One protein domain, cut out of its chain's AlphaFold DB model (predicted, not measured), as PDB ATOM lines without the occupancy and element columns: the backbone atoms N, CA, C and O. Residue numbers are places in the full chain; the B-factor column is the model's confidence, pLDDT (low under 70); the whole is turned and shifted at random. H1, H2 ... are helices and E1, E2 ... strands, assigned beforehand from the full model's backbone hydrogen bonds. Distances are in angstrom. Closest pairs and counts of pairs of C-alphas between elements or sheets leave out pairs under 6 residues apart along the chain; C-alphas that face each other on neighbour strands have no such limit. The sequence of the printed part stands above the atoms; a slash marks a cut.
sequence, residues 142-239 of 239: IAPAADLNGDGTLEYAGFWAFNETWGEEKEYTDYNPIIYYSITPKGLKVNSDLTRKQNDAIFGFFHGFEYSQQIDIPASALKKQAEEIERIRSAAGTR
ATOM      1  N   ILE A 142     -27.151  46.349  32.236       97.81
ATOM      2  CA  ILE A 142     -27.706  46.291  33.590       97.81
ATOM      3  C   ILE A 142     -26.737  45.604  34.567       97.81
ATOM      4  O   ILE A 142     -26.682  45.987  35.736       97.81
ATOM      5  N   ALA A 143     -26.016  44.579  34.102       98.06
ATOM      6  CA  ALA A 143     -25.159  43.702  34.902       98.06
ATOM      7  C   ALA A 143     -24.089  43.014  34.014       98.06
ATOM      8  O   ALA A 143     -24.165  43.133  32.782       98.06
ATOM      9  N   PRO A 144     -23.102  42.291  34.592       98.12
ATOM     10  CA  PRO A 144     -22.240  41.379  33.834       98.12
ATOM     11  C   PRO A 144     -23.048  40.327  33.061       98.12
ATOM     12  O   PRO A 144     -24.203  40.060  33.395       98.12
ATOM     13  N   ALA A 145     -22.436  39.704  32.050       98.31
ATOM     14  CA  ALA A 145     -23.126  38.703  31.243       98.31
ATOM     15  C   ALA A 145     -23.487  37.450  32.054       98.31
ATOM     16  O   ALA A 145     -22.689  36.970  32.862       98.31
ATOM     17  N   ALA A 146     -24.674  36.909  31.796       98.44
ATOM     18  CA  ALA A 146     -25.211  35.710  32.436       98.44
ATOM     19  C   ALA A 146     -26.043  34.905  31.432       98.44
ATOM     20  O   ALA A 146     -26.442  35.447  30.409       98.44
ATOM     21  N   ASP A 147     -26.323  33.635  31.723       98.44
ATOM     22  CA  ASP A 147     -27.282  32.846  30.938       98.44
ATOM     23  C   ASP A 147     -28.706  33.300  31.287       98.44
ATOM     24  O   ASP A 147     -29.247  32.974  32.351       98.44
ATOM     25  N   LEU A 148     -29.289  34.144  30.430       98.31
ATOM     26  CA  LEU A 148     -30.543  34.832  30.733       98.31
ATOM     27  C   LEU A 148     -31.781  34.050  30.291       98.31
ATOM     28  O   LEU A 148     -32.890  34.437  30.681       98.31
ATOM     29  N   ASN A 149     -31.629  32.974  29.518       97.38
ATOM     30  CA  ASN A 149     -32.736  32.171  28.991       97.38
ATOM     31  C   ASN A 149     -32.581  30.649  29.203       97.38
ATOM     32  O   ASN A 149     -33.502  29.908  28.851       97.38
ATOM     33  N   GLY A 150     -31.490  30.200  29.822       97.44
ATOM     34  CA  GLY A 150     -31.209  28.805  30.147       97.44
ATOM     35  C   GLY A 150     -30.679  27.981  28.973       97.44
ATOM     36  O   GLY A 150     -30.840  26.757  28.994       97.44
ATOM     37  N   ASP A 151     -30.125  28.614  27.933       97.62
ATOM     38  CA  ASP A 151     -29.594  27.919  26.752       97.62
ATOM     39  C   ASP A 151     -28.069  27.694  26.789       97.62
ATOM     40  O   ASP A 151     -27.512  27.049  25.894       97.62
ATOM     41  N   GLY A 152     -27.399  28.153  27.853       97.56
ATOM     42  CA  GLY A 152     -25.954  28.048  28.049       97.56
ATOM     43  C   GLY A 152     -25.129  29.128  27.340       97.56
ATOM     44  O   GLY A 152     -23.909  29.166  27.524       97.56
ATOM     45  N   THR A 153     -25.752  30.004  26.551       98.06
ATOM     46  CA  THR A 153     -25.123  31.212  26.002       98.06
ATOM     47  C   THR A 153     -25.141  32.309  27.060       98.06
ATOM     48  O   THR A 153     -26.043  32.374  27.881       98.06
ATOM     49  N   LEU A 154     -24.111  33.156  27.088       98.50
ATOM     50  CA  LEU A 154     -24.099  34.316  27.976       98.50
ATOM     51  C   LEU A 154     -24.635  35.542  27.237       98.50
ATOM     52  O   LEU A 154     -24.194  35.846  26.125       98.50
ATOM     53  N   GLU A 155     -25.520  36.288  27.891       98.69
ATOM     54  CA  GLU A 155     -26.093  37.533  27.398       98.69
ATOM     55  C   GLU A 155     -25.757  38.722  28.291       98.69
ATOM     56  O   GLU A 155     -25.850  38.660  29.517       98.69
ATOM     57  N   TYR A 156     -25.496  39.856  27.650       98.69
ATOM     58  CA  TYR A 156     -25.713  41.165  28.251       98.69
ATOM     59  C   TYR A 156     -27.142  41.644  27.977       98.69
ATOM     60  O   TYR A 156     -27.739  41.301  26.955       98.69
ATOM     61  N   ALA A 157     -27.675  42.492  28.855       98.69
ATOM     62  CA  ALA A 157     -28.965  43.145  28.661       98.69
ATOM     63  C   ALA A 157     -28.882  44.626  29.038       98.69
ATOM     64  O   ALA A 157     -28.279  44.967  30.056       98.69
ATOM     65  N   GLY A 158     -29.488  45.506  28.243       98.31
ATOM     66  CA  GLY A 158     -29.492  46.953  28.473       98.31
ATOM     67  C   GLY A 158     -30.713  47.638  27.862       98.31
ATOM     68  O   GLY A 158     -31.416  47.050  27.051       98.31
ATOM     69  N   PHE A 159     -30.968  48.884  28.250       98.12
ATOM     70  CA  PHE A 159     -32.050  49.725  27.717       98.12
ATOM     71  C   PHE A 159     -31.564  51.173  27.550       98.12
ATOM     72  O   PHE A 159     -30.560  51.560  28.155       98.12
ATOM     73  N   TRP A 160     -32.224  51.966  26.710       97.12
ATOM     74  CA  TRP A 160     -31.662  53.224  26.200       97.12
ATOM     75  C   TRP A 160     -31.883  54.435  27.103       97.12
ATOM     76  O   TRP A 160     -30.959  55.223  27.273       97.12
ATOM     77  N   ALA A 161     -33.070  54.583  27.685       96.50
ATOM     78  CA  ALA A 161     -33.458  55.796  28.411       96.50
ATOM     79  C   ALA A 161     -33.755  55.526  29.891       96.50
ATOM     80  O   ALA A 161     -33.841  54.375  30.317       96.50
ATOM     81  N   PHE A 162     -33.920  56.576  30.694       94.00
ATOM     82  CA  PHE A 162     -34.650  56.451  31.958       94.00
ATOM     83  C   PHE A 162     -36.146  56.463  31.649       94.00
ATOM     84  O   PHE A 162     -36.564  57.207  30.771       94.00
ATOM     85  N   ASN A 163     -36.932  55.640  32.344       92.88
ATOM     86  CA  ASN A 163     -38.380  55.663  32.150       92.88
ATOM     87  C   ASN A 163     -38.972  56.913  32.795       92.88
ATOM     88  O   ASN A 163     -38.625  57.252  33.934       92.88
ATOM     89  N   GLU A 164     -39.917  57.532  32.105       93.94
ATOM     90  CA  GLU A 164     -40.659  58.687  32.593       93.94
ATOM     91  C   GLU A 164     -42.155  58.388  32.564       93.94
ATOM     92  O   GLU A 164     -42.646  57.739  31.648       93.94
ATOM     93  N   THR A 165     -42.895  58.872  33.565       96.50
ATOM     94  CA  THR A 165     -44.351  58.676  33.630       96.50
ATOM     95  C   THR A 165     -45.109  59.980  33.441       96.50
ATOM     96  O   THR A 165     -44.735  60.989  34.046       96.50
ATOM     97  N   TRP A 166     -46.226  59.940  32.717       96.31
ATOM     98  CA  TRP A 166     -47.106  61.086  32.466       96.31
ATOM     99  C   TRP A 166     -48.596  60.717  32.534       96.31
ATOM    100  O   TRP A 166     -48.963  59.583  32.839       96.31
ATOM    101  N   GLY A 167     -49.457  61.708  32.284       94.88
ATOM    102  CA  GLY A 167     -50.904  61.639  32.504       94.88
ATOM    103  C   GLY A 167     -51.304  62.227  33.859       94.88
ATOM    104  O   GLY A 167     -50.450  62.447  34.722       94.88
ATOM    105  N   GLU A 168     -52.598  62.498  34.041       91.94
ATOM    106  CA  GLU A 168     -53.123  63.136  35.263       91.94
ATOM    107  C   GLU A 168     -52.783  62.321  36.520       91.94
ATOM    108  O   GLU A 168     -52.427  62.884  37.557       91.94
ATOM    109  N   GLU A 169     -52.787  60.993  36.392       95.38
ATOM    110  CA  GLU A 169     -52.496  60.053  37.477       95.38
ATOM    111  C   GLU A 169     -51.179  59.276  37.281       95.38
ATOM    112  O   GLU A 169     -50.967  58.249  37.925       95.38
ATOM    113  N   LYS A 170     -50.263  59.758  36.419       95.44
ATOM    114  CA  LYS A 170     -49.026  59.036  36.027       95.44
ATOM    115  C   LYS A 170     -49.309  57.638  35.467       95.44
ATOM    116  O   LYS A 170     -48.639  56.658  35.791       95.44
ATOM    117  N   GLU A 171     -50.351  57.553  34.658       97.19
ATOM    118  CA  GLU A 171     -50.903  56.301  34.156       97.19
ATOM    119  C   GLU A 171     -50.168  55.759  32.919       97.19
ATOM    120  O   GLU A 171     -50.311  54.574  32.609       97.19
ATOM    121  N   TYR A 172     -49.335  56.579  32.269       98.12
ATOM    122  CA  TYR A 172     -48.553  56.207  31.087       98.12
ATOM    123  C   TYR A 172     -47.048  56.342  31.307       98.12
ATOM    124  O   TYR A 172     -46.601  57.085  32.179       98.12
ATOM    125  N   THR A 173     -46.289  55.612  30.498       98.12
ATOM    126  CA  THR A 173     -44.833  55.646  30.363       98.12
ATOM    127  C   THR A 173     -44.457  55.421  28.901       98.12
ATOM    128  O   THR A 173     -45.277  55.015  28.076       98.12
ATOM    129  N   ASP A 174     -43.197  55.663  28.592       97.19
ATOM    130  CA  ASP A 174     -42.553  55.434  27.308       97.19
ATOM    131  C   ASP A 174     -42.246  53.959  27.028       97.19
ATOM    132  O   ASP A 174     -42.080  53.132  27.928       97.19
ATOM    133  N   TYR A 175     -42.132  53.620  25.742       98.25
ATOM    134  CA  TYR A 175     -41.616  52.321  25.329       98.25
ATOM    135  C   TYR A 175     -40.084  52.340  25.349       98.25
ATOM    136  O   TYR A 175     -39.440  52.972  24.510       98.25
ATOM    137  N   ASN A 176     -39.493  51.621  26.301       98.19
ATOM    138  CA  ASN A 176     -38.047  51.543  26.501       98.19
ATOM    139  C   ASN A 176     -37.606  50.071  26.586       98.19
ATOM    140  O   ASN A 176     -37.559  49.495  27.680       98.19
ATOM    141  N   PRO A 177     -37.352  49.417  25.440       98.50
ATOM    142  CA  PRO A 177     -37.136  47.980  25.407       98.50
ATOM    143  C   PRO A 177     -35.826  47.575  26.086       98.50
ATOM    144  O   PRO A 177     -34.797  48.232  25.929       98.50
ATOM    145  N   ILE A 178     -35.846  46.432  26.781       98.69
ATOM    146  CA  ILE A 178     -34.618  45.759  27.221       98.69
ATOM    147  C   ILE A 178     -34.095  44.932  26.046       98.69
ATOM    148  O   ILE A 178     -34.759  43.995  25.599       98.69
ATOM    149  N   ILE A 179     -32.915  45.272  25.541       98.75
ATOM    150  CA  ILE A 179     -32.260  44.599  24.420       98.75
ATOM    151  C   ILE A 179     -31.235  43.609  24.958       98.75
ATOM    152  O   ILE A 179     -30.412  43.962  25.804       98.75
ATOM    153  N   TYR A 180     -31.277  42.385  24.435       98.81
ATOM    154  CA  TYR A 180     -30.390  41.293  24.822       98.81
ATOM    155  C   TYR A 180     -29.328  41.074  23.747       98.81
ATOM    156  O   TYR A 180     -29.650  40.988  22.561       98.81
ATOM    157  N   TYR A 181     -28.075  40.945  24.169       98.75
ATOM    158  CA  TYR A 181     -26.916  40.732  23.309       98.75
ATOM    159  C   TYR A 181     -26.203  39.453  23.737       98.75
ATOM    160  O   TYR A 181     -25.558  39.432  24.782       98.75
ATOM    161  N   SER A 182     -26.300  38.399  22.929       98.56
ATOM    162  CA  SER A 182     -25.568  37.155  23.163       98.56
ATOM    163  C   SER A 182     -24.100  37.318  22.773       98.56
ATOM    164  O   SER A 182     -23.777  37.912  21.737       98.56
ATOM    165  N   ILE A 183     -23.209  36.754  23.585       98.31
ATOM    166  CA  ILE A 183     -21.780  36.660  23.291       98.31
ATOM    167  C   ILE A 183     -21.565  35.479  22.343       98.31
ATOM    168  O   ILE A 183     -21.867  34.333  22.672       98.31
ATOM    169  N   THR A 184     -21.020  35.747  21.158       98.19
ATOM    170  CA  THR A 184     -20.720  34.717  20.155       98.19
ATOM    171  C   THR A 184     -19.229  34.712  19.815       98.19
ATOM    172  O   THR A 184     -18.538  35.693  20.083       98.19
ATOM    173  N   PRO A 185     -18.710  33.675  19.128       97.62
ATOM    174  CA  PRO A 185     -17.340  33.699  18.606       97.62
ATOM    175  C   PRO A 185     -17.047  34.849  17.624       97.62
ATOM    176  O   PRO A 185     -15.890  35.086  17.298       97.62
ATOM    177  N   LYS A 186     -18.085  35.531  17.120       97.69
ATOM    178  CA  LYS A 186     -17.991  36.671  16.197       97.69
ATOM    179  C   LYS A 186     -18.312  38.011  16.872       97.69
ATOM    180  O   LYS A 186     -18.605  38.967  16.165       97.69
ATOM    181  N   GLY A 187     -18.300  38.060  18.205       97.81
ATOM    182  CA  GLY A 187     -18.610  39.258  18.982       97.81
ATOM    183  C   GLY A 187     -20.050  39.286  19.491       97.81
ATOM    184  O   GLY A 187     -20.707  38.237  19.589       97.81
ATOM    185  N   LEU A 188     -20.532  40.475  19.854       98.38
ATOM    186  CA  LEU A 188     -21.883  40.654  20.379       98.38
ATOM    187  C   LEU A 188     -22.910  40.606  19.255       98.38
ATOM    188  O   LEU A 188     -22.787  41.259  18.219       98.38
ATOM    189  N   LYS A 189     -23.987  39.860  19.487       98.19
ATOM    190  CA  LYS A 189     -25.107  39.779  18.554       98.19
ATOM    191  C   LYS A 189     -26.418  39.981  19.290       98.19
ATOM    192  O   LYS A 189     -26.676  39.312  20.285       98.19
ATOM    193  N   VAL A 190     -27.279  40.848  18.759       98.50
ATOM    194  CA  VAL A 190     -28.646  41.002  19.275       98.50
ATOM    195  C   VAL A 190     -29.361  39.650  19.236       98.50
ATOM    196  O   VAL A 190     -29.496  39.030  18.175       98.50
ATOM    197  N   ASN A 191     -29.847  39.208  20.393       98.44
ATOM    198  CA  ASN A 191     -30.725  38.057  20.527       98.44
ATOM    199  C   ASN A 191     -32.170  38.529  20.322       98.44
ATOM    200  O   ASN A 191     -32.878  38.892  21.266       98.44
ATOM    201  N   SER A 192     -32.583  38.607  19.054       98.19
ATOM    202  CA  SER A 192     -33.886  39.157  18.666       98.19
ATOM    203  C   SER A 192     -35.064  38.364  19.228       98.19
ATOM    204  O   SER A 192     -36.079  38.969  19.568       98.19
ATOM    205  N   ASP A 193     -34.928  37.043  19.355       98.38
ATOM    206  CA  ASP A 193     -35.994  36.177  19.863       98.38
ATOM    207  C   ASP A 193     -36.212  36.404  21.360       98.38
ATOM    208  O   ASP A 193     -37.344  36.642  21.788       98.38
ATOM    209  N   LEU A 194     -35.129  36.424  22.150       98.56
ATOM    210  CA  LEU A 194     -35.204  36.743  23.576       98.56
ATOM    211  C   LEU A 194     -35.712  38.172  23.796       98.56
ATOM    212  O   LEU A 194     -36.613  38.386  24.604       98.56
ATOM    213  N   THR A 195     -35.198  39.130  23.020       98.69
ATOM    214  CA  THR A 195     -35.625  40.534  23.085       98.69
ATOM    215  C   THR A 195     -37.120  40.668  22.816       98.69
ATOM    216  O   THR A 195     -37.829  41.253  23.631       98.69
ATOM    217  N   ARG A 196     -37.639  40.091  21.727       98.75
ATOM    218  CA  ARG A 196     -39.072  40.151  21.409       98.75
ATOM    219  C   ARG A 196     -39.908  39.501  22.507       98.75
ATOM    220  O   ARG A 196     -40.825  40.133  23.014       98.75
ATOM    221  N   LYS A 197     -39.548  38.283  22.921       98.62
ATOM    222  CA  LYS A 197     -40.286  37.514  23.932       98.62
ATOM    223  C   LYS A 197     -40.403  38.258  25.266       98.62
ATOM    224  O   LYS A 197     -41.491  38.303  25.833       98.62
ATOM    225  N   GLN A 198     -39.304  38.814  25.780       98.62
ATOM    226  CA  GLN A 198     -39.331  39.490  27.083       98.62
ATOM    227  C   GLN A 198     -40.062  40.828  27.015       98.62
ATOM    228  O   GLN A 198     -40.865  41.136  27.892       98.62
ATOM    229  N   ASN A 199     -39.854  41.603  25.950       98.69
ATOM    230  CA  ASN A 199     -40.557  42.873  25.796       98.69
ATOM    231  C   ASN A 199     -42.059  42.672  25.518       98.69
ATOM    232  O   ASN A 199     -42.855  43.433  26.058       98.69
ATOM    233  N   ASP A 200     -42.472  41.616  24.802       98.62
ATOM    234  CA  ASP A 200     -43.885  41.207  24.707       98.62
ATOM    235  C   ASP A 200     -44.475  40.926  26.104       98.62
ATOM    236  O   ASP A 200     -45.574  41.374  26.426       98.62
ATOM    237  N   ALA A 201     -43.744  40.221  26.975       98.56
ATOM    238  CA  ALA A 201     -44.217  39.902  28.324       98.56
ATOM    239  C   ALA A 201     -44.352  41.147  29.231       98.56
ATOM    240  O   ALA A 201     -45.304  41.247  30.023       98.56
ATOM    241  N   ILE A 202     -43.420  42.096  29.104       98.44
ATOM    242  CA  ILE A 202     -43.385  43.350  29.870       98.44
ATOM    243  C   ILE A 202     -44.467  44.315  29.373       98.44
ATOM    244  O   ILE A 202     -45.337  44.718  30.148       98.44
ATOM    245  N   PHE A 203     -44.438  44.649  28.084       98.06
ATOM    246  CA  PHE A 203     -45.220  45.737  27.491       98.06
ATOM    247  C   PHE A 203     -46.542  45.278  26.862       98.06
ATOM    248  O   PHE A 203     -47.369  46.102  26.489       98.06
ATOM    249  N   GLY A 204     -46.772  43.967  26.758       97.75
ATOM    250  CA  GLY A 204     -47.935  43.370  26.098       97.75
ATOM    251  C   GLY A 204     -47.729  43.142  24.598       97.75
ATOM    252  O   GLY A 204     -48.271  42.176  24.065       97.75
ATOM    253  N   PHE A 205     -46.922  43.983  23.943       97.50
ATOM    254  CA  PHE A 205     -46.509  43.850  22.546       97.50
ATOM    255  C   PHE A 205     -45.102  44.424  22.328       97.50
ATOM    256  O   PHE A 205     -44.694  45.398  22.959       97.50
ATOM    257  N   PHE A 206     -44.362  43.839  21.393       98.31
ATOM    258  CA  PHE A 206     -43.044  44.286  20.979       98.31
ATOM    259  C   PHE A 206     -43.172  45.370  19.914       98.31
ATOM    260  O   PHE A 206     -43.547  45.104  18.770       98.31
ATOM    261  N   HIS A 207     -42.797  46.592  20.283       97.88
ATOM    262  CA  HIS A 207     -42.904  47.768  19.422       97.88
ATOM    263  C   HIS A 207     -41.619  48.096  18.645       97.88
ATOM    264  O   HIS A 207     -41.543  49.120  17.973       97.88
ATOM    265  N   GLY A 208     -40.611  47.220  18.697       97.88
ATOM    266  CA  GLY A 208     -39.317  47.418  18.045       97.88
ATOM    267  C   GLY A 208     -38.157  47.451  19.035       97.88
ATOM    268  O   GLY A 208     -38.333  47.256  20.237       97.88
ATOM    269  N   PHE A 209     -36.949  47.656  18.513       97.75
ATOM    270  CA  PHE A 209     -35.706  47.657  19.298       97.75
ATOM    271  C   PHE A 209     -35.327  49.041  19.831       97.75
ATOM    272  O   PHE A 209     -34.373  49.163  20.592       97.75
ATOM    273  N   GLU A 210     -36.041  50.082  19.419       97.19
ATOM    274  CA  GLU A 210     -35.707  51.462  19.741       97.19
ATOM    275  C   GLU A 210     -36.596  51.998  20.855       97.19
ATOM    276  O   GLU A 210     -37.751  51.596  21.019       97.19
ATOM    277  N   TYR A 211     -36.027  52.925  21.615       97.00
ATOM    278  CA  TYR A 211     -36.772  53.767  22.531       97.00
ATOM    279  C   TYR A 211     -37.793  54.625  21.774       97.00
ATOM    280  O   TYR A 211     -37.468  55.180  20.725       97.00
ATOM    281  N   SER A 212     -39.007  54.774  22.308       97.00
ATOM    282  CA  SER A 212     -40.026  55.636  21.710       97.00
ATOM    283  C   SER A 212     -40.919  56.307  22.750       97.00
ATOM    284  O   SER A 212     -41.646  55.646  23.490       97.00
ATOM    285  N   GLN A 213     -40.932  57.640  22.717       95.50
ATOM    286  CA  GLN A 213     -41.887  58.485  23.446       95.50
ATOM    287  C   GLN A 213     -43.247  58.596  22.745       95.50
ATOM    288  O   GLN A 213     -44.179  59.165  23.293       95.50
ATOM    289  N   GLN A 214     -43.368  58.096  21.510       96.69
ATOM    290  CA  GLN A 214     -44.609  58.179  20.732       96.69
ATOM    291  C   GLN A 214     -45.579  57.032  21.037       96.69
ATOM    292  O   GLN A 214     -46.668  56.980  20.468       96.69
ATOM    293  N   ILE A 215     -45.164  56.079  21.874       96.19
ATOM    294  CA  ILE A 215     -45.933  54.890  22.220       96.19
ATOM    295  C   ILE A 215     -46.294  54.987  23.695       96.19
ATOM    296  O   ILE A 215     -45.434  54.809  24.555       96.19
ATOM    297  N   ASP A 216     -47.572  55.245  23.964       97.12
ATOM    298  CA  ASP A 216     -48.114  55.251  25.319       97.12
ATOM    299  C   ASP A 216     -48.215  53.813  25.841       97.12
ATOM    300  O   ASP A 216     -49.045  53.012  25.400       97.12
ATOM    301  N   ILE A 217     -47.366  53.483  26.808       98.12
ATOM    302  CA  ILE A 217     -47.397  52.222  27.540       98.12
ATOM    303  C   ILE A 217     -48.073  52.468  28.893       98.12
ATOM    304  O   ILE A 217     -47.728  53.430  29.573       98.12
ATOM    305  N   PRO A 218     -48.992  51.606  29.367       98.06
ATOM    306  CA  PRO A 218     -49.518  51.730  30.724       98.06
ATOM    307  C   PRO A 218     -48.389  51.657  31.763       98.06
ATOM    308  O   PRO A 218     -47.625  50.692  31.773       98.06
ATOM    309  N   ALA A 219     -48.332  52.597  32.708       97.88
ATOM    310  CA  ALA A 219     -47.283  52.671  33.734       97.88
ATOM    311  C   ALA A 219     -47.171  51.391  34.592       97.88
ATOM    312  O   ALA A 219     -46.122  51.096  35.161       97.88
ATOM    313  N   SER A 220     -48.224  50.564  34.630       97.44
ATOM    314  CA  SER A 220     -48.184  49.223  35.231       97.44
ATOM    315  C   SER A 220     -47.119  48.288  34.625       97.44
ATOM    316  O   SER A 220     -46.648  47.382  35.316       97.44
ATOM    317  N   ALA A 221     -46.685  48.518  33.379       98.06
ATOM    318  CA  ALA A 221     -45.603  47.773  32.734       98.06
ATOM    319  C   ALA A 221     -44.244  47.990  33.424       98.06
ATOM    320  O   ALA A 221     -43.419  47.075  33.438       98.06
ATOM    321  N   LEU A 222     -44.032  49.142  34.076       97.81
ATOM    322  CA  LEU A 222     -42.790  49.442  34.797       97.81
ATOM    323  C   LEU A 222     -42.526  48.456  35.933       97.81
ATOM    324  O   LEU A 222     -41.374  48.127  36.205       97.81
ATOM    325  N   LYS A 223     -43.582  47.927  36.564       98.12
ATOM    326  CA  LYS A 223     -43.434  46.882  37.580       98.12
ATOM    327  C   LYS A 223     -42.810  45.617  36.982       98.12
ATOM    328  O   LYS A 223     -41.859  45.090  37.546       98.12
ATOM    329  N   LYS A 224     -43.307  45.164  35.828       98.50
ATOM    330  CA  LYS A 224     -42.776  43.980  35.137       98.50
ATOM    331  C   LYS A 224     -41.360  44.211  34.615       98.50
ATOM    332  O   LYS A 224     -40.525  43.319  34.686       98.50
ATOM    333  N   GLN A 225     -41.079  45.410  34.106       98.44
ATOM    334  CA  GLN A 225     -39.734  45.766  33.662       98.44
ATOM    335  C   GLN A 225     -38.745  45.763  34.836       98.44
ATOM    336  O   GLN A 225     -37.645  45.237  34.703       98.44
ATOM    337  N   ALA A 226     -39.142  46.298  35.996       98.31
ATOM    338  CA  ALA A 226     -38.335  46.252  37.211       98.31
ATOM    339  C   ALA A 226     -38.098  44.808  37.685       98.31
ATOM    340  O   ALA A 226     -36.969  44.457  38.012       98.31
ATOM    341  N   GLU A 227     -39.127  43.955  37.660       98.50
ATOM    342  CA  GLU A 227     -38.992  42.519  37.950       98.50
ATOM    343  C   GLU A 227     -37.986  41.839  37.003       98.50
ATOM    344  O   GLU A 227     -37.161  41.042  37.454       98.50
ATOM    345  N   GLU A 228     -37.989  42.193  35.714       98.56
ATOM    346  CA  GLU A 228     -37.028  41.654  34.748       98.56
ATOM    347  C   GLU A 228     -35.598  42.158  34.984       98.56
ATOM    348  O   GLU A 228     -34.648  41.377  34.927       98.56
ATOM    349  N   ILE A 229     -35.426  43.440  35.316       98.38
ATOM    350  CA  ILE A 229     -34.122  44.006  35.697       98.38
ATOM    351  C   ILE A 229     -33.550  43.266  36.914       98.38
ATOM    352  O   ILE A 229     -32.373  42.896  36.915       98.38
ATOM    353  N   GLU A 230     -34.372  42.995  37.927       98.38
ATOM    354  CA  GLU A 230     -33.952  42.248  39.116       98.38
ATOM    355  C   GLU A 230     -33.626  40.783  38.806       98.38
ATOM    356  O   GLU A 230     -32.665  40.230  39.355       98.38
ATOM    357  N   ARG A 231     -34.361  40.154  37.882       98.31
ATOM    358  CA  ARG A 231     -34.036  38.811  37.383       98.31
ATOM    359  C   ARG A 231     -32.666  38.789  36.702       98.31
ATOM    360  O   ARG A 231     -31.869  37.899  36.998       98.31
ATOM    361  N   ILE A 232     -32.378  39.766  35.838       98.50
ATOM    362  CA  ILE A 232     -31.091  39.905  35.134       98.50
ATOM    363  C   ILE A 232     -29.944  40.070  36.137       98.50
ATOM    364  O   ILE A 232     -28.963  39.329  36.083       98.50
ATOM    365  N   ARG A 233     -30.084  40.992  37.097       97.88
ATOM    366  CA  ARG A 233     -29.090  41.210  38.160       97.88
ATOM    367  C   ARG A 233     -28.838  39.947  38.975       97.88
ATOM    368  O   ARG A 233     -27.686  39.572  39.196       97.88
ATOM    369  N   SER A 234     -29.913  39.262  39.363       97.75
ATOM    370  CA  SER A 234     -29.840  38.018  40.129       97.75
ATOM    371  C   SER A 234     -29.114  36.911  39.364       97.75
ATOM    372  O   SER A 234     -28.289  36.217  39.954       97.75
ATOM    373  N   ALA A 235     -29.380  36.766  38.062       97.62
ATOM    374  CA  ALA A 235     -28.698  35.798  37.203       97.62
ATOM    375  C   ALA A 235     -27.193  36.093  37.078       97.62
ATOM    376  O   ALA A 235     -26.385  35.168  37.072       97.62
ATOM    377  N   ALA A 236     -26.811  37.372  37.060       96.94
ATOM    378  CA  ALA A 236     -25.415  37.810  37.037       96.94
ATOM    379  C   ALA A 236     -24.718  37.777  38.412       96.94
ATOM    380  O   ALA A 236     -23.539  38.116  38.517       96.94
ATOM    381  N   GLY A 237     -25.424  37.396  39.483       95.19
ATOM    382  CA  GLY A 237     -24.878  37.392  40.843       95.19
ATOM    383  C   GLY A 237     -24.633  38.789  41.423       95.19
ATOM    384  O   GLY A 237     -23.894  38.926  42.396       95.19
ATOM    385  N   THR A 238     -25.250  39.824  40.851       85.25
ATOM    386  CA  THR A 238     -25.204  41.204  41.349       85.25
ATOM    387  C   THR A 238     -26.494  41.502  42.111       85.25
ATOM    388  O   THR A 238     -27.576  41.240  41.594       85.25
ATOM    389  N   ARG A 239     -26.404  42.008  43.343       61.78
ATOM    390  CA  ARG A 239     -27.550  42.455  44.149       61.78
ATOM    391  C   ARG A 239     -27.304  43.863  44.650       61.78
ATOM    392  O   ARG A 239     -26.127  44.147  44.965       61.78
TER     393      ARG A 239
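What this domain is: This is residues 142 to 239 of the 239 residues of an uncharacterized protein of Acetobacteroides hydrogenigenes (UniProt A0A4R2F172). The model is an elongated body with two small sheets set end to end along its length: the three-stranded sheet E1 E3 E4 towards one end and the two-stranded sheet E2 E5 towards the other, with the short link from E2 to E3 joining them. H1 packs over part of the three-stranded sheet, over E3, while the longer H2 runs lengthwise past the edge of that sheet where E1 lies and meets H1 near its own first residues. The turn of the hairpin E3 and E4 makes one tip of the body, and the loop around Glu 168 makes the other. The printed part has 98 residues with two named helices and five named strands, in the order E1 E2 E3 E4 H1 E5 H2, of the mixed class, helices and strands; both sheets are antiparallel, one in the order E1 - E3 - E4 and the other E2 - E5. It is compact, with a radius of gyration of the C-alphas of 13.8 A, and spans 48 by 27 by 19 A.

How they stand to each other: After residues 142 to 154, which hold no named element, comes E1, residues 155 to 158, an edge strand of the larger sheet. Its antiparallel neighbour is the inner strand E3, residues 179 to 184, with N 156 and O 181 2.9 A apart and N 181 and O 156 2.8 A apart, within hydrogen-bond range. E4, residues 187 to 190, is the other edge strand and forms a hairpin with E3; N 182 and O 189 are 2.8 A apart. H1, residues 192 to 203, is on this sheet at a height over the sheet of 8.7 A, with a local plane fitted to 6 C-alphas, only just enough. It lies over E3 and runs along the strands, at 23 degrees to E3 on the local plane; their closest C-alphas, those of Ile 179 and Thr 195, are 5.4 A apart. H2, residues 221 to 235, only grazes the sheet, with its residues 229 to 233. H1 and H2 touch, at a steep tilt of 47 degrees and opposite ways; H1 does so with residues 202 to 203 alone and H2 with residues 221 to 225 alone, and their closest C-alphas, those of Ile 202 and Lys 224, are 5.3 A apart. E2, residues 172 to 175, and E5, residues 212 to 218, are antiparallel neighbours in the second sheet, with N 173 and O 217 2.8 A apart and N 212 and O 175 2.9 A apart. Residues 165 to 166 also pair with residues 172 to 173 of E2, antiparallel. E1 and E5 are apart, and so are E3 and E5. In H1 and H2 every O i to N i+4 pair is within hydrogen-bond range.

Where its parts are: E1 begins at C-alpha 155, at (-26.093, 37.533, 27.398). E2, E3 and E4 follow, and E3 measures 15.8 A from first to last C-alpha. H1 is also 15.8 A long and begins at C-alpha 192, at (-33.886, 39.157, 18.666). E5 is 13.7 A long. H2, the longest helix, is 21.2 A long and ends at C-alpha 235, at (-28.698, 35.798, 37.203).

The domain as a whole: The two C-alphas farthest apart, those of Glu 168 and Pro 185, are 49.2 A apart, while those of Ile 142 and Arg 239, the chain's last residue, are 11.2 A apart. The printed part has no cut. The link from E1 to E2, 13 residues, is long. The mean pLDDT of the printed part is 97.2, and residue 239 alone is under 70.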